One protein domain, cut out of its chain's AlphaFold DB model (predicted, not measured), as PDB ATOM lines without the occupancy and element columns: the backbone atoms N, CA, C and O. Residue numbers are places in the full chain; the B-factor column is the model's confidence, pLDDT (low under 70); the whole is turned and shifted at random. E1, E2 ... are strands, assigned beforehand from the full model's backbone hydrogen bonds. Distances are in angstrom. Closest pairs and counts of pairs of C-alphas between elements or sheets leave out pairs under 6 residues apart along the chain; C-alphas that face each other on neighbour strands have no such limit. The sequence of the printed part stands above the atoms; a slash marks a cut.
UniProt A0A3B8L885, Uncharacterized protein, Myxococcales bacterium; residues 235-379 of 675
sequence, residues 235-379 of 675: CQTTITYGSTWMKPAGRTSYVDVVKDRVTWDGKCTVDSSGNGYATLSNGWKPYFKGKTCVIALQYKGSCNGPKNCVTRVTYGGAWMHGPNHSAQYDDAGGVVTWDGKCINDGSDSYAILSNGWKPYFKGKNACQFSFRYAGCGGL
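AT A GLANCE: This is residues 235 to 379 of the 675 residues of an uncharacterized protein of Myxococcales bacterium (UniProt A0A3B8L885). With little regular structure, this is one twisted six-stranded sheet among long loops, with a small hairpin, E6 and E7, at one end of the long axis. The printed part has 145 residues, 41 in eight named strands, E1 to E8 in order; it is all strand. The sheet, E2 E1 E3 E8 E4 E5, is mixed. The whole is compact, radius of gyration of the C-alphas 15.5 A, spanning 49 by 34 by 23 A.

HOW THE PARTS SIT: Start at E1, residues 236 to 241, a hairpin with E2, residues 255 to 259; N 239 and O 256 are 2.8 A apart. E3, residues 294 to 300, is antiparallel to E1 (N 238, O 298, 2.8 A) and parallel to E8, residues 369 to 374 (N 297, O 373, 2.8 A). E4, residues 310 to 315, is antiparallel to E8 (N 312, O 372, 2.8 A) and a hairpin with E5, residues 329 to 333 (N 313, O 330, 2.8 A). Further on, E6, residues 343 to 345, and E7, residues 348 to 350, are a hairpin (N 343, O 350, 2.8 A), apart from E4.

IN THESE COORDINATES: Find C-alpha 236 at (159.874, 152.628, 305.968); E1 runs 16.4 A, E3 20.4 A. E8 ends at C-alpha 374, (171.946, 149.489, 300.540).

THE WHOLE: The printed part has no cut; the longest link is residues 260 to 293. No printed residue is under 70 in pLDDT.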
ATOM      1  N   CYS A 235     155.833 151.217 303.884       92.25
ATOM      2  CA  CYS A 235     157.207 151.468 303.468       92.25
ATOM      3  C   CYS A 235     157.910 152.396 304.473       92.25
ATOM      4  O   CYS A 235     157.462 153.510 304.743       92.25
ATOM      5  N   GLN A 236     159.019 151.910 305.032       94.56
ATOM      6  CA  GLN A 236     159.874 152.628 305.968       94.56
ATOM      7  C   GLN A 236     161.336 152.513 305.525       94.56
ATOM      8  O   GLN A 236     161.828 151.414 305.240       94.56
ATOM      9  N   THR A 237     162.055 153.637 305.536       96.12
ATOM     10  CA  THR A 237     163.506 153.670 305.316       96.12
ATOM     11  C   THR A 237     164.228 153.999 306.620       96.12
ATOM     12  O   THR A 237     163.957 155.008 307.267       96.12
ATOM     13  N   THR A 238     165.183 153.159 307.008       96.38
ATOM     14  CA  THR A 238     166.180 153.467 308.038       96.38
ATOM     15  C   THR A 238     167.438 153.998 307.354       96.38
ATOM     16  O   THR A 238     168.019 153.323 306.501       96.38
ATOM     17  N   ILE A 239     167.856 155.206 307.722       97.38
ATOM     18  CA  ILE A 239     169.018 155.906 307.167       97.38
ATOM     19  C   ILE A 239     170.079 155.971 308.265       97.38
ATOM     20  O   ILE A 239     169.808 156.506 309.335       97.38
ATOM     21  N   THR A 240     171.282 155.446 308.033       97.62
ATOM     22  CA  THR A 240     172.412 155.580 308.972       97.62
ATOM     23  C   THR A 240     173.516 156.425 308.358       97.62
ATOM     24  O   THR A 240     174.006 156.102 307.277       97.62
ATOM     25  N   TYR A 241     173.947 157.469 309.062       97.31
ATOM     26  CA  TYR A 241     175.032 158.350 308.631       97.31
ATOM     27  C   TYR A 241     176.366 157.921 309.254       97.31
ATOM     28  O   TYR A 241     176.419 157.515 310.416       97.31
ATOM     29  N   GLY A 242     177.456 158.003 308.488       95.62
ATOM     30  CA  GLY A 242     178.799 157.685 308.978       95.62
ATOM     31  C   GLY A 242     179.332 158.688 310.008       95.62
ATOM     32  O   GLY A 242     178.846 159.811 310.120       95.62
ATOM     33  N   SER A 243     180.385 158.298 310.728       92.44
ATOM     34  CA  SER A 243     180.985 159.046 311.846       92.44
ATOM     35  C   SER A 243     181.532 160.445 311.522       92.44
ATOM     36  O   SER A 243     181.883 161.178 312.442       92.44
ATOM     37  N   THR A 244     181.612 160.840 310.248       93.94
ATOM     38  CA  THR A 244     181.940 162.213 309.821       93.94
ATOM     39  C   THR A 244     180.720 163.137 309.740       93.94
ATOM     40  O   THR A 244     180.896 164.332 309.516       93.94
ATOM     41  N   TRP A 245     179.495 162.625 309.905       96.12
ATOM     42  CA  TRP A 245     178.256 163.399 309.788       96.12
ATOM     43  C   TRP A 245     178.191 164.556 310.792       96.12
ATOM     44  O   TRP A 245     178.314 164.368 312.004       96.12
ATOM     45  N   MET A 246     177.953 165.758 310.272       95.31
ATOM     46  CA  MET A 246     177.744 166.990 311.027       95.31
ATOM     47  C   MET A 246     176.321 166.984 311.590       95.31
ATOM     48  O   MET A 246     175.401 167.602 311.057       95.31
ATOM     49  N   LYS A 247     176.149 166.194 312.652       91.62
ATOM     50  CA  LYS A 247     174.875 165.951 313.325       91.62
ATOM     51  C   LYS A 247     174.220 167.269 313.784       91.62
ATOM     52  O   LYS A 247     174.855 168.007 314.539       91.62
ATOM     53  N   PRO A 248     172.965 167.555 313.385       90.31
ATOM     54  CA  PRO A 248     172.217 168.713 313.872       90.31
ATOM     55  C   PRO A 248     172.081 168.735 315.399       90.31
ATOM     56  O   PRO A 248     171.983 167.682 316.036       90.31
ATOM     57  N   ALA A 249     172.013 169.938 315.976       88.06
ATOM     58  CA  ALA A 249     171.792 170.129 317.407       88.06
ATOM     59  C   ALA A 249     170.531 169.386 317.897       88.06
ATOM     60  O   ALA A 249     169.552 169.234 317.166       88.06
ATOM     61  N   GLY A 250     170.574 168.882 319.132       83.44
ATOM     62  CA  GLY A 250     169.490 168.100 319.738       83.44
ATOM     63  C   GLY A 250     169.384 166.637 319.278       83.44
ATOM     64  O   GLY A 250     168.797 165.830 319.995       83.44
ATOM     65  N   ARG A 251     169.980 166.232 318.143       85.06
ATOM     66  CA  ARG A 251     170.002 164.810 317.752       85.06
ATOM     67  C   ARG A 251     171.057 164.032 318.544       85.06
ATOM     68  O   ARG A 251     172.224 164.405 318.591       85.06
ATOM     69  N   THR A 252     170.662 162.887 319.095       83.62
ATOM     70  CA  THR A 252     171.552 161.949 319.804       83.62
ATOM     71  C   THR A 252     172.027 160.810 318.895       83.62
ATOM     72  O   THR A 252     173.221 160.512 318.832       83.62
ATOM     73  N   SER A 253     171.119 160.218 318.116       88.44
ATOM     74  CA  SER A 253     171.380 159.094 317.202       88.44
ATOM     75  C   SER A 253     172.252 159.465 315.984       88.44
ATOM     76  O   SER A 253     172.419 160.639 315.661       88.44
ATOM     77  N   TYR A 254     172.816 158.459 315.306       93.50
ATOM     78  CA  TYR A 254     173.351 158.535 313.927       93.50
ATOM     79  C   TYR A 254     172.390 157.903 312.897       93.50
ATOM     80  O   TYR A 254     172.742 157.725 311.730       93.50
ATOM     81  N   VAL A 255     171.186 157.541 313.341       95.00
ATOM     82  CA  VAL A 255     170.143 156.863 312.570       95.00
ATOM     83  C   VAL A 255     168.885 157.723 312.551       95.00
ATOM     84  O   VAL A 255     168.392 158.090 313.619       95.00
ATOM     85  N   ASP A 256     168.344 157.952 311.357       94.75
ATOM     86  CA  ASP A 256     166.969 158.411 311.155       94.75
ATOM     87  C   ASP A 256     166.096 157.230 310.710       94.75
ATOM     88  O   ASP A 256     166.543 156.341 309.979       94.75
ATOM     89  N   VAL A 257     164.826 157.241 311.109       94.62
ATOM     90  CA  VAL A 257     163.796 156.340 310.580       94.62
ATOM     91  C   VAL A 257     162.705 157.214 309.990       94.62
ATOM     92  O   VAL A 257     162.129 158.042 310.692       94.62
ATOM     93  N   VAL A 258     162.450 157.058 308.695       94.38
ATOM     94  CA  VAL A 258     161.494 157.875 307.946       94.38
ATOM     95  C   VAL A 258     160.429 156.999 307.303       94.38
ATOM     96  O   VAL A 258     160.693 155.859 306.907       94.38
ATOM     97  N   LYS A 259     159.221 157.553 307.201       91.50
ATOM     98  CA  LYS A 259     158.168 157.005 306.349       91.50
ATOM     99  C   LYS A 259     158.620 157.077 304.885       91.50
ATOM    100  O   LYS A 259     159.394 157.960 304.512       91.50
ATOM    101  N   ASP A 260     158.117 156.148 304.084       92.00
ATOM    102  CA  ASP A 260     158.301 156.058 302.640       92.00
ATOM    103  C   ASP A 260     159.756 155.764 302.208       92.00
ATOM    104  O   ASP A 260     160.655 155.501 303.020       92.00
ATOM    105  N   ARG A 261     159.980 155.681 300.891       95.00
ATOM    106  CA  ARG A 261     161.238 155.203 300.294       95.00
ATOM    107  C   ARG A 261     162.208 156.358 300.063       95.00
ATOM    108  O   ARG A 261     162.026 157.134 299.126       95.00
ATOM    109  N   VAL A 262     163.285 156.421 300.843       96.31
ATOM    110  CA  VAL A 262     164.347 157.421 300.654       96.31
ATOM    111  C   VAL A 262     165.566 156.804 299.983       96.31
ATOM    112  O   VAL A 262     166.104 155.798 300.439       96.31
ATOM    113  N   THR A 263     166.013 157.425 298.895       96.31
ATOM    114  CA  THR A 263     167.178 157.008 298.113       96.31
ATOM    115  C   THR A 263     168.242 158.105 298.066       96.31
ATOM    116  O   THR A 263     168.009 159.264 298.413       96.31
ATOM    117  N   TRP A 264     169.439 157.714 297.633       97.44
ATOM    118  CA  TRP A 264     170.563 158.588 297.310       97.44
ATOM    119  C   TRP A 264     171.227 158.036 296.045       97.44
ATOM    120  O   TRP A 264     171.346 156.815 295.889       97.44
ATOM    121  N   ASP A 265     171.666 158.908 295.144       95.31
ATOM    122  CA  ASP A 265     172.433 158.539 293.948       95.31
ATOM    123  C   ASP A 265     173.855 158.051 294.288       95.31
ATOM    124  O   ASP A 265     174.453 157.306 293.513       95.31
ATOM    125  N   GLY A 266     174.363 158.408 295.472       95.69
ATOM    126  CA  GLY A 266     175.727 158.147 295.925       95.69
ATOM    127  C   GLY A 266     176.676 159.334 295.733       95.69
ATOM    128  O   GLY A 266     177.856 159.196 296.045       95.69
ATOM    129  N   LYS A 267     176.210 160.483 295.229       95.44
ATOM    130  CA  LYS A 267     177.031 161.676 294.989       95.44
ATOM    131  C   LYS A 267     177.228 162.491 296.265       95.44
ATOM    132  O   LYS A 267     176.263 162.868 296.928       95.44
ATOM    133  N   CYS A 268     178.484 162.802 296.572       95.44
ATOM    134  CA  CYS A 268     178.874 163.742 297.619       95.44
ATOM    135  C   CYS A 268     179.369 165.041 296.973       95.44
ATOM    136  O   CYS A 268     180.414 165.051 296.321       95.44
ATOM    137  N   THR A 269     178.619 166.129 297.131       95.12
ATOM    138  CA  THR A 269     179.032 167.462 296.663       95.12
ATOM    139  C   THR A 269     179.839 168.139 297.764       95.12
ATOM    140  O   THR A 269     179.494 168.005 298.931       95.12
ATOM    141  N   VAL A 270     180.912 168.854 297.423       92.88
ATOM    142  CA  VAL A 270     181.745 169.569 298.405       92.88
ATOM    143  C   VAL A 270     181.370 171.051 298.408       92.88
ATOM    144  O   VAL A 270     181.237 171.644 297.339       92.88
ATOM    145  N   ASP A 271     181.183 171.635 299.591       93.94
ATOM    146  CA  ASP A 271     180.912 173.065 299.768       93.94
ATOM    147  C   ASP A 271     182.195 173.925 299.787       93.94
ATOM    148  O   ASP A 271     183.322 173.422 299.757       93.94
ATOM    149  N   SER A 272     182.033 175.249 299.857       94.56
ATOM    150  CA  SER A 272     183.146 176.209 299.954       94.56
ATOM    151  C   SER A 272     183.970 176.083 301.244       94.56
ATOM    152  O   SER A 272     185.097 176.570 301.290       94.56
ATOM    153  N   SER A 273     183.447 175.406 302.271       94.12
ATOM    154  CA  SER A 273     184.151 175.102 303.527       94.12
ATOM    155  C   SER A 273     184.910 173.767 303.473       94.12
ATOM    156  O   SER A 273     185.551 173.378 304.450       94.12
ATOM    157  N   GLY A 274     184.850 173.045 302.347       92.25
ATOM    158  CA  GLY A 274     185.492 171.744 302.159       92.25
ATOM    159  C   GLY A 274     184.725 170.554 302.751       92.25
ATOM    160  O   GLY A 274     185.268 169.444 302.775       92.25
ATOM    161  N   ASN A 275     183.486 170.753 303.210       96.25
ATOM    162  CA  ASN A 275     182.628 169.700 303.753       96.25
ATOM    163  C   ASN A 275     181.799 169.047 302.646       96.25
ATOM    164  O   ASN A 275     181.324 169.710 301.724       96.25
ATOM    165  N   GLY A 276     181.631 167.731 302.724       95.94
ATOM    166  CA  GLY A 276     180.787 166.977 301.806       95.94
ATOM    167  C   GLY A 276     179.324 167.018 302.236       95.94
ATOM    168  O   GLY A 276     179.034 166.914 303.421       95.94
ATOM    169  N   TYR A 277     178.383 167.092 301.303       97.12
ATOM    170  CA  TYR A 277     176.966 166.857 301.572       97.12
ATOM    171  C   TYR A 277     176.341 165.933 300.528       97.12
ATOM    172  O   TYR A 277     176.686 165.955 299.342       97.12
ATOM    173  N   ALA A 278     175.397 165.113 300.983       97.44
ATOM    174  CA  ALA A 278     174.500 164.362 300.111       97.44
ATOM    175  C   ALA A 278     173.199 165.151 299.904       97.44
ATOM    176  O   ALA A 278     172.860 166.031 300.693       97.44
ATOM    177  N   THR A 279     172.432 164.820 298.868       97.56
ATOM    178  CA  THR A 279     171.013 165.196 298.772       97.56
ATOM    179  C   THR A 279     170.211 163.914 298.608       97.56
ATOM    180  O   THR A 279     170.481 163.129 297.700       97.56
ATOM    181  N   LEU A 280     169.281 163.670 299.529       97.88
ATOM    182  CA  LEU A 280     168.412 162.495 299.515       97.88
ATOM    183  C   LEU A 280     167.122 162.783 298.737       97.88
ATOM    184  O   LEU A 280     166.729 163.939 298.576       97.88
ATOM    185  N   SER A 281     166.421 161.737 298.292       97.12
ATOM    186  CA  SER A 281     165.199 161.870 297.479       97.12
ATOM    187  C   SER A 281     164.016 162.550 298.185       97.12
ATOM    188  O   SER A 281     163.066 162.941 297.518       97.12
ATOM    189  N   ASN A 282     164.066 162.716 299.510       95.69
ATOM    190  CA  ASN A 282     163.104 163.493 300.302       95.69
ATOM    191  C   ASN A 282     163.568 164.942 300.574       95.69
ATOM    192  O   ASN A 282     163.052 165.595 301.476       95.69
ATOM    193  N   GLY A 283     164.587 165.429 299.861       95.94
ATOM    194  CA  GLY A 283     165.140 166.777 300.018       95.94
ATOM    195  C   GLY A 283     166.092 166.962 301.207       95.94
ATOM    196  O   GLY A 283     166.719 168.016 301.308       95.94
ATOM    197  N   TRP A 284     166.260 165.962 302.084       95.56
ATOM    198  CA  TRP A 284     167.193 166.053 303.213       95.56
ATOM    199  C   TRP A 284     168.650 166.146 302.735       95.56
ATOM    200  O   TRP A 284     169.076 165.410 301.839       95.56
ATOM    201  N   LYS A 285     169.426 167.046 303.353       96.19
ATOM    202  CA  LYS A 285     170.828 167.326 303.005       96.19
ATOM    203  C   LYS A 285     171.755 167.132 304.211       96.19
ATOM    204  O   LYS A 285     172.066 168.099 304.903       96.19
ATOM    205  N   PRO A 286     172.188 165.894 304.505       96.62
ATOM    206  CA  PRO A 286     173.167 165.643 305.556       96.62
ATOM    207  C   PRO A 286     174.564 166.111 305.110       96.62
ATOM    208  O   PRO A 286     175.062 165.684 304.066       96.62
ATOM    209  N   TYR A 287     175.192 166.960 305.928       97.31
ATOM    210  CA  TYR A 287     176.576 167.427 305.769       97.31
ATOM    211  C   TYR A 287     177.557 166.535 306.544       97.31
ATOM    212  O   TYR A 287     177.213 165.957 307.573       97.31
ATOM    213  N   PHE A 288     178.793 166.434 306.070       96.44
ATOM    214  CA  PHE A 288     179.859 165.583 306.588       96.44
ATOM    215  C   PHE A 288     181.169 166.371 306.628       96.44
ATOM    216  O   PHE A 288     181.518 167.065 305.674       96.44
ATOM    217  N   LYS A 289     181.927 166.228 307.717       95.12
ATOM    218  CA  LYS A 289     183.232 166.870 307.873       95.12
ATOM    219  C   LYS A 289     184.214 166.331 306.830       95.12
ATOM    220  O   LYS A 289     184.586 165.156 306.873       95.12
ATOM    221  N   GLY A 290     184.680 167.210 305.946       92.31
ATOM    222  CA  GLY A 290     185.550 166.849 304.826       92.31
ATOM    223  C   GLY A 290     184.819 166.178 303.652       92.31
ATOM    224  O   GLY A 290     183.629 165.879 303.706       92.31
ATOM    225  N   LYS A 291     185.555 165.918 302.567       90.75
ATOM    226  CA  LYS A 291     185.032 165.626 301.215       90.75
ATOM    227  C   LYS A 291     184.351 164.253 300.999       90.75
ATOM    228  O   LYS A 291     184.171 163.852 299.849       90.75
ATOM    229  N   THR A 292     184.002 163.527 302.063       92.00
ATOM    230  CA  THR A 292     183.581 162.113 302.013       92.00
ATOM    231  C   THR A 292     182.251 161.895 302.734       92.00
ATOM    232  O   THR A 292     182.180 161.958 303.963       92.00
ATOM    233  N   CYS A 293     181.209 161.565 301.969       96.25
ATOM    234  CA  CYS A 293     179.884 161.213 302.483       96.25
ATOM    235  C   CYS A 293     179.754 159.689 302.621       96.25
ATOM    236  O   CYS A 293     180.105 158.942 301.702       96.25
ATOM    237  N   VAL A 294     179.209 159.218 303.745       97.31
ATOM    238  CA  VAL A 294     178.981 157.786 304.007       97.31
ATOM    239  C   VAL A 294     177.579 157.593 304.573       97.31
ATOM    240  O   VAL A 294     177.264 158.147 305.628       97.31
ATOM    241  N   ILE A 295     176.740 156.819 303.879       98.31
ATOM    242  CA  ILE A 295     175.342 156.567 304.260       98.31
ATOM    243  C   ILE A 295     174.993 155.097 304.007       98.31
ATOM    244  O   ILE A 295     175.324 154.548 302.954       98.31
ATOM    245  N   ALA A 296     174.288 154.467 304.947       98.00
ATOM    246  CA  ALA A 296     173.577 153.212 304.718       98.00
ATOM    247  C   ALA A 296     172.061 153.446 304.647       98.00
ATOM    248  O   ALA A 296     171.510 154.215 305.433       98.00
ATOM    249  N   LEU A 297     171.402 152.758 303.716       97.44
ATOM    250  CA  LEU A 297     169.958 152.772 303.503       97.44
ATOM    251  C   LEU A 297     169.416 151.348 303.676       97.44
ATOM    252  O   LEU A 297     169.737 150.445 302.895       97.44
ATOM    253  N   GLN A 298     168.599 151.141 304.704       95.25
ATOM    254  CA  GLN A 298     167.911 149.879 304.951       95.25
ATOM    255  C   GLN A 298     166.407 150.075 304.773       95.25
ATOM    256  O   GLN A 298     165.804 150.952 305.383       95.25
ATOM    257  N   TYR A 299     165.805 149.235 303.939       94.44
ATOM    258  CA  TYR A 299     164.387 149.293 303.601       94.44
ATOM    259  C   TYR A 299     163.604 148.235 304.384       94.44
ATOM    260  O   TYR A 299     164.143 147.161 304.682       94.44
ATOM    261  N   LYS A 300     162.349 148.546 304.720       90.69
ATOM    262  CA  LYS A 300     161.382 147.661 305.384       90.69
ATOM    263  C   LYS A 300     159.978 147.853 304.803       90.69
ATOM    264  O   LYS A 300     159.684 148.886 304.202       90.69
ATOM    265  N   GLY A 301     159.111 146.868 305.033       88.19
ATOM    266  CA  GLY A 301     157.726 146.918 304.575       88.19
ATOM    267  C   GLY A 301     157.616 146.863 303.053       88.19
ATOM    268  O   GLY A 301     158.453 146.250 302.392       88.19
ATOM    269  N   SER A 302     156.629 147.558 302.490       87.31
ATOM    270  CA  SER A 302     156.426 147.676 301.036       87.31
ATOM    271  C   SER A 302     157.517 148.464 300.282       87.31
ATOM    272  O   SER A 302     157.429 148.639 299.064       87.31
ATOM    273  N   CYS A 303     158.586 148.919 300.951       83.00
ATOM    274  CA  CYS A 303     159.739 149.512 300.277       83.00
ATOM    275  C   CYS A 303     160.522 148.468 299.458       83.00
ATOM    276  O   CYS A 303     161.414 147.797 299.981       83.00
ATOM    277  N   ASN A 304     160.283 148.415 298.145       81.88
ATOM    278  CA  ASN A 304     161.120 147.657 297.211       81.88
ATOM    279  C   ASN A 304     162.600 148.090 297.314       81.88
ATOM    280  O   ASN A 304     162.992 149.180 296.881       81.88
ATOM    281  N   GLY A 305     163.436 147.230 297.891       83.50
ATOM    282  CA  GLY A 305     164.860 147.458 298.139       83.50
ATOM    283  C   GLY A 305     165.705 146.226 297.799       83.50
ATOM    284  O   GLY A 305     165.156 145.142 297.590       83.50
ATOM    285  N   PRO A 306     167.040 146.362 297.718       88.00
ATOM    286  CA  PRO A 306     167.909 145.231 297.423       88.00
ATOM    287  C   PRO A 306     167.861 144.209 298.571       88.00
ATOM    288  O   PRO A 306     168.108 144.548 299.728       88.00
ATOM    289  N   LYS A 307     167.536 142.953 298.235       83.31
ATOM    290  CA  LYS A 307     167.455 141.827 299.189       83.31
ATOM    291  C   LYS A 307     168.824 141.436 299.765       83.31
ATOM    292  O   LYS A 307     168.898 140.931 300.878       83.31
ATOM    293  N   ASN A 308     169.885 141.687 299.000       90.06
ATOM    294  CA  ASN A 308     171.278 141.476 299.379       90.06
ATOM    295  C   ASN A 308     171.965 142.833 299.577       90.06
ATOM    296  O   ASN A 308     171.595 143.809 298.927       90.06
ATOM    297  N   CYS A 309     173.007 142.881 300.406       93.19
ATOM    298  CA  CYS A 309     173.835 144.078 300.546       93.19
ATOM    299  C   CYS A 309     174.495 144.470 299.210       93.19
ATOM    300  O   CYS A 309     175.073 143.623 298.524       93.19
ATOM    301  N   VAL A 310     174.434 145.756 298.867       95.81
ATOM    302  CA  VAL A 310     175.089 146.382 297.709       95.81
ATOM    303  C   VAL A 310     175.805 147.649 298.173       95.81
ATOM    304  O   VAL A 310     175.247 148.434 298.945       95.81
ATOM    305  N   THR A 311     177.019 147.881 297.680       97.62
ATOM    306  CA  THR A 311     177.774 149.121 297.899       97.62
ATOM    307  C   THR A 311     177.913 149.887 296.590       97.62
ATOM    308  O   THR A 311     178.497 149.355 295.652       97.62
ATOM    309  N   ARG A 312     177.488 151.155 296.539       97.88
ATOM    310  CA  ARG A 312     178.002 152.098 295.534       97.88
ATOM    311  C   ARG A 312     179.238 152.796 296.076       97.88
ATOM    312  O   ARG A 312     179.177 153.380 297.164       97.88
ATOM    313  N   VAL A 313     180.317 152.758 295.306       97.75
ATOM    314  CA  VAL A 313     181.532 153.542 295.522       97.75
ATOM    315  C   VAL A 313     181.557 154.633 294.461       97.75
ATOM    316  O   VAL A 313     181.814 154.356 293.295       97.75
ATOM    317  N   THR A 314     181.262 155.866 294.856       97.44
ATOM    318  CA  THR A 314     181.357 157.044 293.982       97.44
ATOM    319  C   THR A 314     182.719 157.689 294.167       97.44
ATOM    320  O   THR A 314     183.163 157.848 295.306       97.44
ATOM    321  N   TYR A 315     183.363 158.099 293.084       95.94
ATOM    322  CA  TYR A 315     184.688 158.711 293.087       95.94
ATOM    323  C   TYR A 315     184.595 160.237 292.922       95.94
ATOM    324  O   TYR A 315     183.641 160.762 292.347       95.94
ATOM    325  N   GLY A 316     185.565 160.976 293.465       92.94
ATOM    326  CA  GLY A 316     185.701 162.411 293.190       92.94
ATOM    327  C   GLY A 316     186.349 162.665 291.826       92.94
ATOM    328  O   GLY A 316     187.188 161.882 291.392       92.94
ATOM    329  N   GLY A 317     186.028 163.796 291.187       92.25
ATOM    330  CA  GLY A 317     186.387 164.109 289.789       92.25
ATOM    331  C   GLY A 317     187.882 164.236 289.441       92.25
ATOM    332  O   GLY A 317     188.206 164.605 288.318       92.25
ATOM    333  N   ALA A 318     188.793 163.931 290.368       94.81
ATOM    334  CA  ALA A 318     190.201 163.669 290.062       94.81
ATOM    335  C   ALA A 318     190.455 162.207 289.629       94.81
ATOM    336  O   ALA A 318     191.572 161.879 289.234       94.81
ATOM    337  N   TRP A 319     189.462 161.316 289.739       96.06
ATOM    338  CA  TRP A 319     189.593 159.885 289.458       96.06
ATOM    339  C   TRP A 319     189.939 159.600 287.992       96.06
ATOM    340  O   TRP A 319     189.276 160.069 287.067       96.06
ATOM    341  N   MET A 320     190.985 158.800 287.796       94.88
ATOM    342  CA  MET A 320     191.530 158.414 286.497       94.88
ATOM    343  C   MET A 320     190.875 157.106 286.042       94.88
ATOM    344  O   MET A 320     191.417 156.018 286.248       94.88
ATOM    345  N   HIS A 321     189.683 157.214 285.458       90.19
ATOM    346  CA  HIS A 321     188.962 156.080 284.881       90.19
ATOM    347  C   HIS A 321     189.353 155.814 283.422       90.19
ATOM    348  O   HIS A 321     189.894 156.675 282.727       90.19
ATOM    349  N   GLY A 322     189.073 154.598 282.946       85.56
ATOM    350  CA  GLY A 322     189.260 154.245 281.537       85.56
ATOM    351  C   GLY A 322     188.250 154.954 280.619       85.56
ATOM    352  O   GLY A 322     187.188 155.374 281.086       85.56
ATOM    353  N   PRO A 323     188.528 155.044 279.303       83.00
ATOM    354  CA  PRO A 323     187.640 155.708 278.342       83.00
ATOM    355  C   PRO A 323     186.257 155.044 278.247       83.00
ATOM    356  O   PRO A 323     185.261 155.722 278.019       83.00
ATOM    357  N   ASN A 324     186.180 153.733 278.497       86.06
ATOM    358  CA  ASN A 324     184.940 152.954 278.442       86.06
ATOM    359  C   ASN A 324     184.123 153.005 279.751       86.06
ATOM    360  O   ASN A 324     183.147 152.273 279.889       86.06
ATOM    361  N   HIS A 325     184.528 153.819 280.733       87.44
ATOM    362  CA  HIS A 325     183.874 153.920 282.042       87.44
ATOM    363  C   HIS A 325     183.475 155.377 282.300       87.44
ATOM    364  O   HIS A 325     184.219 156.148 282.889       87.44
ATOM    365  N   SER A 326     182.318 155.788 281.777       85.62
ATOM    366  CA  SER A 326     181.840 157.180 281.832       85.62
ATOM    367  C   SER A 326     181.151 157.563 283.149       85.62
ATOM    368  O   SER A 326     180.849 158.736 283.373       85.62
ATOM    369  N   ALA A 327     180.883 156.594 284.028       91.88
ATOM    370  CA  ALA A 327     180.226 156.822 285.307       91.88
ATOM    371  C   ALA A 327     181.264 157.099 286.400       91.88
ATOM    372  O   ALA A 327     182.142 156.289 286.643       91.88
ATOM    373  N   GLN A 328     181.117 158.182 287.166       93.06
ATOM    374  CA  GLN A 328     181.986 158.472 288.322       93.06
ATOM    375  C   GLN A 328     181.691 157.572 289.550       93.06
ATOM    376  O   GLN A 328     181.831 158.003 290.694       93.06
ATOM    377  N   TYR A 329     181.239 156.331 289.344       95.88
ATOM    378  CA  TYR A 329     180.949 155.359 290.400       95.88
ATOM    379  C   TYR A 329     180.979 153.908 289.901       95.88
ATOM    380  O   TYR A 329     180.665 153.640 288.745       95.88
ATOM    381  N   ASP A 330     181.234 152.972 290.817       95.50
ATOM    382  CA  ASP A 330     180.960 151.539 290.652       95.50
ATOM    383  C   ASP A 330     179.865 151.091 291.637       95.50
ATOM    384  O   ASP A 330     179.851 151.526 292.791       95.50
ATOM    385  N   ASP A 331     178.976 150.182 291.224       95.12
ATOM    386  CA  ASP A 331     178.136 149.398 292.143       95.12
ATOM    387  C   ASP A 331     178.726 147.987 292.304       95.12
ATOM    388  O   ASP A 331     178.986 147.287 291.327       95.12
ATOM    389  N   ALA A 332     178.915 147.552 293.548       95.25
ATOM    390  CA  ALA A 332     179.479 146.257 293.907       95.25
ATOM    391  C   ALA A 332     178.503 145.442 294.767       95.25
ATOM    392  O   ALA A 332     177.919 145.951 295.727       95.25
ATOM    393  N   GLY A 333     178.370 144.149 294.463       93.25
ATOM    394  CA  GLY A 333     177.677 143.201 295.336       93.25
ATOM    395  C   GLY A 333     178.436 143.005 296.652       93.25
ATOM    396  O   GLY A 333     179.647 142.780 296.653       93.25
ATOM    397  N   GLY A 334     177.728 143.074 297.777       92.44
ATOM    398  CA  GLY A 334     178.310 142.999 299.116       92.44
ATOM    399  C   GLY A 334     178.929 144.316 299.600       92.44
ATOM    400  O   GLY A 334     178.550 145.409 299.176       92.44
ATOM    401  N   VAL A 335     179.864 144.203 300.548       93.50
ATOM    402  CA  VAL A 335     180.481 145.334 301.260       93.50
ATOM    403  C   VAL A 335     181.849 145.692 300.675       93.50
ATOM    404  O   VAL A 335     182.791 144.900 300.761       93.50
ATOM    405  N   VAL A 336     181.994 146.930 300.197       94.88
ATOM    406  CA  VAL A 336     183.290 147.543 299.861       94.88
ATOM    407  C   VAL A 336     183.548 148.721 300.798       94.88
ATOM    408  O   VAL A 336     182.716 149.612 300.898       94.88
ATOM    409  N   THR A 337     184.688 148.751 301.492       93.94
ATOM    410  CA  THR A 337     185.061 149.873 302.379       93.94
ATOM    411  C   THR A 337     186.478 150.359 302.088       93.94
ATOM    412  O   THR A 337     187.255 149.678 301.415       93.94
ATOM    413  N   TRP A 338     186.814 151.542 302.596       92.69
ATOM    414  CA  TRP A 338     188.140 152.151 302.515       92.69
ATOM    415  C   TRP A 338     188.650 152.464 303.923       92.69
ATOM    416  O   TRP A 338     187.867 152.689 304.846       92.69
ATOM    417  N   ASP A 339     189.970 152.480 304.085       87.75
ATOM    418  CA  ASP A 339     190.643 152.707 305.361       87.75
ATOM    419  C   ASP A 339     190.973 154.189 305.633       87.75
ATOM    420  O   ASP A 339     191.601 154.504 306.645       87.75
ATOM    421  N   GLY A 340     190.574 155.084 304.721       89.06
ATOM    422  CA  GLY A 340     190.872 156.517 304.750       89.06
ATOM    423  C   GLY A 340     192.258 156.893 304.215       89.06
ATOM    424  O   GLY A 340     192.596 158.077 304.206       89.06
ATOM    425  N   LYS A 341     193.082 155.933 303.768       90.69
ATOM    426  CA  LYS A 341     194.441 156.205 303.291       90.69
ATOM    427  C   LYS A 341     194.478 156.463 301.786       90.69
ATOM    428  O   LYS A 341     194.209 155.573 300.977       90.69
ATOM    429  N   CYS A 342     194.896 157.671 301.423       94.56
ATOM    430  CA  CYS A 342     195.398 157.998 300.092       94.56
ATOM    431  C   CYS A 342     196.926 157.813 300.069       94.56
ATOM    432  O   CYS A 342     197.601 158.080 301.067       94.56
ATOM    433  N   ILE A 343     197.477 157.308 298.966       97.06
ATOM    434  CA  ILE A 343     198.901 156.986 298.810       97.06
ATOM    435  C   ILE A 343     199.411 157.696 297.561       97.06
ATOM    436  O   ILE A 343     198.880 157.473 296.481       97.06
ATOM    437  N   ASN A 344     200.429 158.544 297.703       97.88
ATOM    438  CA  ASN A 344     201.014 159.263 296.570       97.88
ATOM    439  C   ASN A 344     201.922 158.347 295.738       97.88
ATOM    440  O   ASN A 344     202.664 157.540 296.301       97.88
ATOM    441  N   ASP A 345     201.865 158.504 294.420       97.56
ATOM    442  CA  ASP A 345     202.551 157.685 293.419       97.56
ATOM    443  C   ASP A 345     203.005 158.618 292.282       97.56
ATOM    444  O   ASP A 345     202.210 159.055 291.452       97.56
ATOM    445  N   GLY A 346     204.270 159.049 292.321       96.56
ATOM    446  CA  GLY A 346     204.796 160.092 291.429       96.56
ATOM    447  C   GLY A 346     204.120 161.462 291.619       96.56
ATOM    448  O   GLY A 346     204.230 162.084 292.682       96.56
ATOM    449  N   SER A 347     203.466 161.953 290.564       97.12
ATOM    450  CA  SER A 347     202.609 163.153 290.539       97.12
ATOM    451  C   SER A 347     201.236 162.936 291.170       97.12
ATOM    452  O   SER A 347     200.607 163.900 291.609       97.12
ATOM    453  N   ASP A 348     200.784 161.689 291.211       98.12
ATOM    454  CA  ASP A 348     199.388 161.308 291.378       98.12
ATOM    455  C   ASP A 348     199.187 160.547 292.694       98.12
ATOM    456  O   ASP A 348     200.063 160.530 293.569       98.12
ATOM    457  N   SER A 349     198.011 159.959 292.895       98.06
ATOM    458  CA  SER A 349     197.731 159.177 294.099       98.06
ATOM    459  C   SER A 349     196.723 158.053 293.874       98.06
ATOM    460  O   SER A 349     195.975 158.055 292.903       98.06
ATOM    461  N   TYR A 350     196.699 157.061 294.762       97.62
ATOM    462  CA  TYR A 350     195.750 155.950 294.727       97.62
ATOM    463  C   TYR A 350     195.256 155.562 296.122       97.62
ATOM    464  O   TYR A 350     195.898 155.831 297.140       97.62
ATOM    465  N   ALA A 351     194.125 154.861 296.163       95.88
ATOM    466  CA  ALA A 351     193.649 154.154 297.350       95.88
ATOM    467  C   ALA A 351     193.713 152.634 297.148       95.88
ATOM    468  O   ALA A 351     193.922 152.150 296.037       95.88
ATOM    469  N   ILE A 352     193.491 151.870 298.220       94.31
ATOM    470  CA  ILE A 352     193.217 150.431 298.136       94.31
ATOM    471  C   ILE A 352     191.914 150.168 298.891       94.31
ATOM    472  O   ILE A 352     191.836 150.407 300.097       94.31
ATOM    473  N   LEU A 353     190.896 149.680 298.187       94.38
ATOM    474  CA  LEU A 353     189.610 149.314 298.782       94.38
ATOM    475  C   LEU A 353     189.658 147.899 299.385       94.38
ATOM    476  O   LEU A 353     190.568 147.109 299.111       94.38
ATOM    477  N   SER A 354     188.667 147.552 300.211       92.25
ATOM    478  CA  SER A 354     188.603 146.262 300.916       92.25
ATOM    479  C   SER A 354     188.642 145.055 299.958       92.25
ATOM    480  O   SER A 354     189.394 144.103 300.180       92.25
ATOM    481  N   ASN A 355     187.931 145.144 298.829       91.00
ATOM    482  CA  ASN A 355     187.921 144.153 297.743       91.00
ATOM    483  C   ASN A 355     189.252 144.050 296.960       91.00
ATOM    484  O   ASN A 355     189.405 143.149 296.142       91.00
ATOM    485  N   GLY A 356     190.222 144.934 297.216       90.44
ATOM    486  CA  GLY A 356     191.511 144.987 296.522       90.44
ATOM    487  C   GLY A 356     191.556 145.914 295.304       90.44
ATOM    488  O   GLY A 356     192.627 146.040 294.713       90.44
ATOM    489  N   TRP A 357     190.455 146.586 294.947       92.94
ATOM    490  CA  TRP A 357     190.448 147.590 293.878       92.94
ATOM    491  C   TRP A 357     191.393 148.756 294.209       92.94
ATOM    492  O   TRP A 357     191.464 149.195 295.363       92.94
ATOM    493  N   LYS A 358     192.122 149.242 293.195       95.12
ATOM    494  CA  LYS A 358     193.179 150.259 293.320       95.12
ATOM    495  C   LYS A 358     192.900 151.473 292.409       95.12
ATOM    496  O   LYS A 358     193.596 151.652 291.410       95.12
ATOM    497  N   PRO A 359     191.875 152.291 292.709       95.94
ATOM    498  CA  PRO A 359     191.560 153.481 291.923       95.94
ATOM    499  C   PRO A 359     192.665 154.543 292.061       95.94
ATOM    500  O   PRO A 359     193.094 154.851 293.178       95.94
ATOM    501  N   TYR A 360     193.089 155.098 290.924       97.25
ATOM    502  CA  TYR A 360     194.070 156.184 290.806       97.25
ATOM    503  C   TYR A 360     193.390 157.543 290.603       97.25
ATOM    504  O   TYR A 360     192.311 157.627 290.023       97.25
ATOM    505  N   PHE A 361     194.028 158.611 291.069       97.38
ATOM    506  CA  PHE A 361     193.529 159.981 291.076       97.38
ATOM    507  C   PHE A 361     194.644 160.942 290.674       97.38
ATOM    508  O   PHE A 361     195.753 160.862 291.207       97.38
ATOM    509  N   LYS A 362     194.325 161.878 289.780       97.88
ATOM    510  CA  LYS A 362     195.251 162.893 289.289       97.88
ATOM    511  C   LYS A 362     195.633 163.858 290.413       97.88
ATOM    512  O   LYS A 362     194.764 164.479 291.025       97.88
ATOM    513  N   GLY A 363     196.930 164.025 290.647       97.81
ATOM    514  CA  GLY A 363     197.487 164.843 291.722       97.81
ATOM    515  C   GLY A 363     197.666 164.115 293.062       97.81
ATOM    516  O   GLY A 363     197.071 163.071 293.346       97.81
ATOM    517  N   LYS A 364     198.508 164.697 293.922       97.06
ATOM    518  CA  LYS A 364     198.832 164.167 295.255       97.06
ATOM    519  C   LYS A 364     197.681 164.370 296.239       97.06
ATOM    520  O   LYS A 364     197.054 165.425 296.266       97.06
ATOM    521  N   ASN A 365     197.460 163.379 297.102       94.69
ATOM    522  CA  ASN A 365     196.398 163.333 298.112       94.69
ATOM    523  C   ASN A 365     194.978 163.541 297.532       94.69
ATOM    524  O   ASN A 365     194.087 164.019 298.234       94.69
ATOM    525  N   ALA A 366     194.763 163.193 296.258       95.06
ATOM    526  CA  ALA A 366     193.544 163.495 295.507       95.06
ATOM    527  C   ALA A 366     192.428 162.441 295.654       95.06
ATOM    528  O   ALA A 366     191.324 162.641 295.145       95.06
ATOM    529  N   CYS A 367     192.685 161.332 296.358       94.88
ATOM    530  CA  CYS A 367     191.704 160.269 296.572       94.88
ATOM    531  C   CYS A 367     190.465 160.780 297.328       94.88
ATOM    532  O   CYS A 367     190.531 161.075 298.523       94.88
ATOM    533  N   GLN A 368     189.324 160.818 296.645       93.81
ATOM    534  CA  GLN A 368     188.029 161.199 297.207       93.81
ATOM    535  C   GLN A 368     186.985 160.138 296.858       93.81
ATOM    536  O   GLN A 368     186.926 159.671 295.720       93.81
ATOM    537  N   PHE A 369     186.139 159.800 297.835       94.81
ATOM    538  CA  PHE A 369     185.097 158.785 297.701       94.81
ATOM    539  C   PHE A 369     183.787 159.228 298.353       94.81
ATOM    540  O   PHE A 369     183.774 160.054 299.264       94.81
ATOM    541  N   SER A 370     182.696 158.573 297.969       96.50
ATOM    542  CA  SER A 370     181.472 158.477 298.768       96.50
ATOM    543  C   SER A 370     180.971 157.038 298.752       96.50
ATOM    544  O   SER A 370     181.068 156.363 297.727       96.50
ATOM    545  N   PHE A 371     180.425 156.574 299.876       97.81
ATOM    546  CA  PHE A 371     179.952 155.197 300.030       97.81
ATOM    547  C   PHE A 371     178.463 155.175 300.369       97.81
ATOM    548  O   PHE A 371     178.062 155.615 301.452       97.81
ATOM    549  N   ARG A 372     177.653 154.629 299.455       97.94
ATOM    550  CA  ARG A 372     176.227 154.343 299.668       97.94
ATOM    551  C   ARG A 372     176.042 152.840 299.818       97.94
ATOM    552  O   ARG A 372     176.096 152.111 298.829       97.94
ATOM    553  N   TYR A 373     175.758 152.391 301.031       97.75
ATOM    554  CA  TYR A 373     175.394 151.004 301.308       97.75
ATOM    555  C   TYR A 373     173.874 150.845 301.244       97.75
ATOM    556  O   TYR A 373     173.146 151.682 301.776       97.75
ATOM    557  N   ALA A 374     173.374 149.781 300.625       96.31
ATOM    558  CA  ALA A 374     171.946 149.489 300.540       96.31
ATOM    559  C   ALA A 374     171.685 148.011 300.852       96.31
ATOM    560  O   ALA A 374     172.367 147.146 300.311       96.31
ATOM    561  N   GLY A 375     170.729 147.714 301.739       92.94
ATOM    562  CA  GLY A 375     170.454 146.330 302.169       92.94
ATOM    563  C   GLY A 375     171.550 145.710 303.055       92.94
ATOM    564  O   GLY A 375     171.644 144.492 303.171       92.94
ATOM    565  N   CYS A 376     172.412 146.538 303.656       93.06
ATOM    566  CA  CYS A 376     173.566 146.116 304.463       93.06
ATOM    567  C   CYS A 376     173.322 146.238 305.984       93.06
ATOM    568  O   CYS A 376     174.273 146.359 306.754       93.06
ATOM    569  N   GLY A 377     172.057 146.283 306.423       90.88
ATOM    570  CA  GLY A 377     171.644 146.360 307.831       90.88
ATOM    571  C   GLY A 377     171.808 147.735 308.497       90.88
ATOM    572  O   GLY A 377     170.929 148.148 309.246       90.88
ATOM    573  N   GLY A 378     172.894 148.455 308.212       94.38
ATOM    574  CA  GLY A 378     173.202 149.772 308.781       94.38
ATOM    575  C   GLY A 378     174.709 150.038 308.825       94.38
ATOM    576  O   GLY A 378     175.480 149.348 308.155       94.38
ATOM    577  N   LEU A 379     175.133 151.005 309.642       96.31
ATOM    578  CA  LEU A 379     176.543 151.248 309.980       96.31
ATOM    579  C   LEU A 379     176.781 151.076 311.485       96.31
ATOM    580  O   LEU A 379     175.896 151.358 312.289       96.31
TER     581      LEU A 379